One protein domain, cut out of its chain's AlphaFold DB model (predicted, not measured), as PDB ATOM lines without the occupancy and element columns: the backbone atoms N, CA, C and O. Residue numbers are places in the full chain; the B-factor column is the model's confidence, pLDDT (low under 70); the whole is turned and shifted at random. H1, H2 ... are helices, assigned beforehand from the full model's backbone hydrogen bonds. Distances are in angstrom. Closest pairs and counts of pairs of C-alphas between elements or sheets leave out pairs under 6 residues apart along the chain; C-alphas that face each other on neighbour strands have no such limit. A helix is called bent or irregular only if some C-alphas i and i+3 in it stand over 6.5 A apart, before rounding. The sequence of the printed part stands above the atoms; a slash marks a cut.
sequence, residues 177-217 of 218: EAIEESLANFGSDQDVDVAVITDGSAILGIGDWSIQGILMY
ATOM      1  N   GLU A 177      19.715 -11.210  86.996       95.56
ATOM      2  CA  GLU A 177      20.861 -11.350  87.896       95.56
ATOM      3  C   GLU A 177      20.654 -10.694  89.269       95.56
ATOM      4  O   GLU A 177      21.273 -11.113  90.243       95.56
ATOM      5  N   ALA A 178      19.763  -9.700  89.372       93.88
ATOM      6  CA  ALA A 178      19.489  -8.981  90.616       93.88
ATOM      7  C   ALA A 178      18.405  -9.651  91.481       93.88
ATOM      8  O   ALA A 178      18.124  -9.178  92.585       93.88
ATOM      9  N   ILE A 179      17.764 -10.728  91.007       92.06
ATOM     10  CA  ILE A 179      16.637 -11.368  91.707       92.06
ATOM     11  C   ILE A 179      17.070 -11.922  93.068       92.06
ATOM     12  O   ILE A 179      16.406 -11.668  94.071       92.06
ATOM     13  N   GLU A 180      18.185 -12.652  93.115       90.94
ATOM     14  CA  GLU A 180      18.670 -13.272  94.352       90.94
ATOM     15  C   GLU A 180      19.037 -12.213  95.401       90.94
ATOM     16  O   GLU A 180      18.596 -12.298  96.547       90.94
ATOM     17  N   GLU A 181      19.746 -11.157  94.989       92.06
ATOM     18  CA  GLU A 181      20.062 -10.007  95.845       92.06
ATOM     19  C   GLU A 181      18.788  -9.313  96.352       92.06
ATOM     20  O   GLU A 181      18.672  -8.986  97.535       92.06
ATOM     21  N   SER A 182      17.803  -9.123  95.473       90.75
ATOM     22  CA  SER A 182      16.541  -8.460  95.811       90.75
ATOM     23  C   SER A 182      15.751  -9.240  96.859       90.75
ATOM     24  O   SER A 182      15.220  -8.633  97.791       90.75
ATOM     25  N   LEU A 183      15.696 -10.570  96.742       90.00
ATOM     26  CA  LEU A 183      15.010 -11.444  97.696       90.00
ATOM     27  C   LEU A 183      15.769 -11.559  99.023       90.00
ATOM     28  O   LEU A 183      15.138 -11.531 100.080       90.00
ATOM     29  N   ALA A 184      17.105 -11.597  98.992       89.06
ATOM     30  CA  ALA A 184      17.939 -11.679 100.193       89.06
ATOM     31  C   ALA A 184      17.732 -10.493 101.159       89.06
ATOM     32  O   ALA A 184      17.920 -10.636 102.368       89.06
ATOM     33  N   ASN A 185      17.278  -9.338 100.658       88.19
ATOM     34  CA  ASN A 185      16.925  -8.180 101.489       88.19
ATOM     35  C   ASN A 185      15.692  -8.404 102.389       88.19
ATOM     36  O   ASN A 185      15.504  -7.655 103.350       88.19
ATOM     37  N   PHE A 186      14.846  -9.398 102.097       84.50
ATOM     38  CA  PHE A 186      13.599  -9.666 102.828       84.50
ATOM     39  C   PHE A 186      13.714 -10.796 103.858       84.50
ATOM     40  O   PHE A 186      12.782 -10.994 104.638       84.50
ATOM     41  N   GLY A 187      14.853 -11.487 103.907       83.19
ATOM     42  CA  GLY A 187      15.126 -12.554 104.864       83.19
ATOM     43  C   GLY A 187      15.680 -13.812 104.206       83.19
ATOM     44  O   GLY A 187      15.891 -13.871 102.996       83.19
ATOM     45  N   SER A 188      15.937 -14.817 105.036       79.69
ATOM     46  CA  SER A 188      16.340 -16.153 104.599       79.69
ATOM     47  C   SER A 188      15.129 -17.055 104.333       79.69
ATOM     48  O   SER A 188      13.990 -16.724 104.660       79.69
ATOM     49  N   ASP A 189      15.385 -18.247 103.797       75.12
ATOM     50  CA  ASP A 189      14.393 -19.314 103.609       75.12
ATOM     51  C   ASP A 189      13.720 -19.768 104.921       75.12
ATOM     52  O   ASP A 189      12.652 -20.373 104.898       75.12
ATOM     53  N   GLN A 190      14.332 -19.482 106.073       74.94
ATOM     54  CA  GLN A 190      13.752 -19.764 107.386       74.94
ATOM     55  C   GLN A 190      12.848 -18.635 107.907       74.94
ATOM     56  O   GLN A 190      12.113 -18.867 108.867       74.94
ATOM     57  N   ASP A 191      12.896 -17.441 107.303       77.31
ATOM     58  CA  ASP A 191      12.141 -16.256 107.738       77.31
ATOM     59  C   ASP A 191      10.823 -16.065 106.960       77.31
ATOM     60  O   ASP A 191       9.955 -15.304 107.393       77.31
ATOM     61  N   VAL A 192      10.666 -16.745 105.816       80.19
ATOM     62  CA  VAL A 192       9.529 -16.580 104.898       80.19
ATOM     63  C   VAL A 192       8.789 -17.903 104.706       80.19
ATOM     64  O   VAL A 192       9.302 -18.831 104.090       80.19
ATOM     65  N   ASP A 193       7.539 -17.962 105.172       82.69
ATOM     66  CA  ASP A 193       6.667 -19.131 104.979       82.69
ATOM     67  C   ASP A 193       5.748 -19.003 103.749       82.69
ATOM     68  O   ASP A 193       5.340 -20.007 103.164       82.69
ATOM     69  N   VAL A 194       5.372 -17.775 103.372       83.75
ATOM     70  CA  VAL A 194       4.389 -17.500 102.311       83.75
ATOM     71  C   VAL A 194       4.850 -16.320 101.464       83.75
ATOM     72  O   VAL A 194       5.162 -15.255 101.995       83.75
ATOM     73  N   ALA A 195       4.815 -16.500 100.145       85.06
ATOM     74  CA  ALA A 195       4.988 -15.436  99.165       85.06
ATOM     75  C   ALA A 195       3.738 -15.339  98.285       85.06
ATOM     76  O   ALA A 195       3.197 -16.354  97.843       85.06
ATOM     77  N   VAL A 196       3.292 -14.112  98.024       85.56
ATOM     78  CA  VAL A 196       2.227 -13.818  97.064       85.56
ATOM     79  C   VAL A 196       2.855 -13.025  95.927       85.56
ATOM     80  O   VAL A 196       3.472 -11.991  96.170       85.56
ATOM     81  N   ILE A 197       2.752 -13.546  94.706       87.56
ATOM     82  CA  ILE A 197       3.443 -13.018  93.525       87.56
ATOM     83  C   ILE A 197       2.395 -12.577  92.507       87.56
ATOM     84  O   ILE A 197       1.423 -13.290  92.260       87.56
ATOM     85  N   THR A 198       2.607 -11.402  91.924       84.69
ATOM     86  CA  THR A 198       1.771 -10.832  90.869       84.69
ATOM     87  C   THR A 198       2.661 -10.161  89.830       84.69
ATOM     88  O   THR A 198       3.695  -9.591  90.179       84.69
ATOM     89  N   ASP A 199       2.260 -10.219  88.567       84.44
ATOM     90  CA  ASP A 199       2.812  -9.403  87.482       84.44
ATOM     91  C   ASP A 199       1.974  -8.127  87.246       84.44
ATOM     92  O   ASP A 199       2.327  -7.297  86.413       84.44
ATOM     93  N   GLY A 200       0.865  -7.964  87.983       77.94
ATOM     94  CA  GLY A 200      -0.042  -6.821  87.885       77.94
ATOM     95  C   GLY A 200      -0.868  -6.760  86.596       77.94
ATOM     96  O   GLY A 200      -1.605  -5.790  86.422       77.94
ATOM     97  N   SER A 201      -0.783  -7.771  85.723       76.81
ATOM     98  CA  SER A 201      -1.355  -7.726  84.367       76.81
ATOM     99  C   SER A 201      -2.877  -7.913  84.329       76.81
ATOM    100  O   SER A 201      -3.539  -7.473  83.389       76.81
ATOM    101  N   ALA A 202      -3.454  -8.546  85.355       71.88
ATOM    102  CA  ALA A 202      -4.887  -8.822  85.433       71.88
ATOM    103  C   ALA A 202      -5.407  -8.764  86.875       71.88
ATOM    104  O   ALA A 202      -5.678  -9.785  87.515       71.88
ATOM    105  N   ILE A 203      -5.592  -7.552  87.397       70.94
ATOM    106  CA  ILE A 203      -6.182  -7.363  88.725       70.94
ATOM    107  C   ILE A 203      -7.699  -7.366  88.581       70.94
ATOM    108  O   ILE A 203      -8.246  -6.477  87.949       70.94
ATOM    109  N   LEU A 204      -8.376  -8.382  89.129       63.34
ATOM    110  CA  LEU A 204      -9.830  -8.450  89.384       63.34
ATOM    111  C   LEU A 204     -10.771  -7.758  88.369       63.34
ATOM    112  O   LEU A 204     -11.747  -7.115  88.752       63.34
ATOM    113  N   GLY A 205     -10.501  -7.884  87.069       58.38
ATOM    114  CA  GLY A 205     -11.320  -7.263  86.021       58.38
ATOM    115  C   GLY A 205     -11.178  -5.740  85.878       58.38
ATOM    116  O   GLY A 205     -11.839  -5.173  85.014       58.38
ATOM    117  N   ILE A 206     -10.307  -5.089  86.659       62.69
ATOM    118  CA  ILE A 206      -9.921  -3.676  86.495       62.69
ATOM    119  C   ILE A 206      -8.748  -3.488  85.517       62.69
ATOM    120  O   ILE A 206      -8.403  -2.355  85.202       62.69
ATOM    121  N   GLY A 207      -8.155  -4.574  85.009       67.50
ATOM    122  CA  GLY A 207      -7.131  -4.547  83.957       67.50
ATOM    123  C   GLY A 207      -5.688  -4.608  84.471       67.50
ATOM    124  O   GLY A 207      -5.438  -5.124  85.564       67.50
ATOM    125  N   ASP A 208      -4.759  -4.115  83.651       73.06
ATOM    126  CA  ASP A 208      -3.323  -4.035  83.947       73.06
ATOM    127  C   ASP A 208      -3.023  -2.782  84.775       73.06
ATOM    128  O   ASP A 208      -3.329  -1.660  84.368       73.06
ATOM    129  N   TRP A 209      -2.409  -2.989  85.937       70.44
ATOM    130  CA  TRP A 209      -1.960  -1.923  86.833       70.44
ATOM    131  C   TRP A 209      -0.467  -2.016  87.157       70.44
ATOM    132  O   TRP A 209       0.040  -1.232  87.969       70.44
ATOM    133  N   SER A 210       0.246  -2.949  86.515       74.38
ATOM    134  CA  SER A 210       1.688  -3.154  86.635       74.38
ATOM    135  C   SER A 210       2.149  -3.099  88.109       74.38
ATOM    136  O   SER A 210       1.593  -3.769  88.979       74.38
ATOM    137  N   ILE A 211       3.125  -2.242  88.430       67.25
ATOM    138  CA  ILE A 211       3.717  -2.077  89.768       67.25
ATOM    139  C   ILE A 211       2.679  -1.664  90.831       67.25
ATOM    140  O   ILE A 211       2.816  -2.014  92.002       67.25
ATOM    141  N   GLN A 212       1.622  -0.942  90.443       63.88
ATOM    142  CA  GLN A 212       0.609  -0.429  91.376       63.88
ATOM    143  C   GLN A 212      -0.263  -1.550  91.956       63.88
ATOM    144  O   GLN A 212      -0.859  -1.389  93.022       63.88
ATOM    145  N   GLY A 213      -0.270  -2.717  91.303       59.28
ATOM    146  CA  GLY A 213      -0.975  -3.906  91.763       59.28
ATOM    147  C   GLY A 213      -0.492  -4.478  93.085       59.28
ATOM    148  O   GLY A 213      -1.219  -5.245  93.711       59.28
ATOM    149  N   ILE A 214       0.690  -4.076  93.556       70.75
ATOM    150  CA  ILE A 214       1.235  -4.542  94.830       70.75
ATOM    151  C   ILE A 214       0.307  -4.244  96.016       70.75
ATOM    152  O   ILE A 214       0.208  -5.064  96.923       70.75
ATOM    153  N   LEU A 215      -0.458  -3.143  95.970       63.66
ATOM    154  CA  LEU A 215      -1.436  -2.801  97.010       63.66
ATOM    155  C   LEU A 215      -2.510  -3.867  97.233       63.66
ATOM    156  O   LEU A 215      -3.082  -3.940  98.314       63.66
ATOM    157  N   MET A 216      -2.798  -4.681  96.221       58.88
ATOM    158  CA  MET A 216      -3.800  -5.736  96.314       58.88
ATOM    159  C   MET A 216      -3.371  -6.887  97.242       58.88
ATOM    160  O   MET A 216      -4.206  -7.671  97.695       58.88
ATOM    161  N   TYR A 217      -2.069  -7.002  97.508       62.34
ATOM    162  CA  TYR A 217      -1.453  -8.158  98.156       62.34
ATOM    163  C   TYR A 217      -0.740  -7.807  99.474       62.34
ATOM    164  O   TYR A 217      -0.065  -8.665 100.046       62.34
TER     165      TYR A 217
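Overview. This is residues 177 to 217 of the 218 residues of the protein "NAD-dependent malic enzyme" of Lodderomyces elongisporus (strain ATCC 11503 / CBS 2605 / JCM 1781 / NBRC 1676 / NRRL YB-4239) (UniProt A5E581). There is little regular structure here: two short helices, H1 and H2, stand at a distance from each other, joined by one long loop, residues 185 to 209, and residues 177 to 194, with H1, stick out free. The printed part has 41 residues, with H1 before H2 and no named strand; the class is all helix, though the helices hold only 16 residues. It is loose, with a radius of gyration of the C-alphas of 12.8 A, and only just flat, spanning 35 by 23 by 11 A.

Arrangement. Look first at H1, residues 177 to 184, and H2, residues 210 to 217: they are apart. In H1, 3 of 4 O i to N i+4 pairs are within hydrogen-bond range; in H2, 0 of 4 are, but 5 of 5 O i to N i+3 pairs are.

Along the chain. Find C-alpha 177 at (20.861, -11.350, 87.896); from there H1 runs 12.6 A to C-alpha 184. It is irregular: C-alphas 177 and 180 are 7.1 A apart. H2 runs 12.9 A to C-alpha 217 at (-1.453, -8.158, 98.156); it is neither bent nor irregular, but only just: C-alphas 212 and 215 are 6.4 A apart.

Size, cuts and confidence. The two farthest C-alphas, Gln 190 and Ile 206, are 35.4 A apart, both in the long link. The printed part has no cut. Confidence is under 70 at residues 204 to 207, 211 to 213 and 215 to 217.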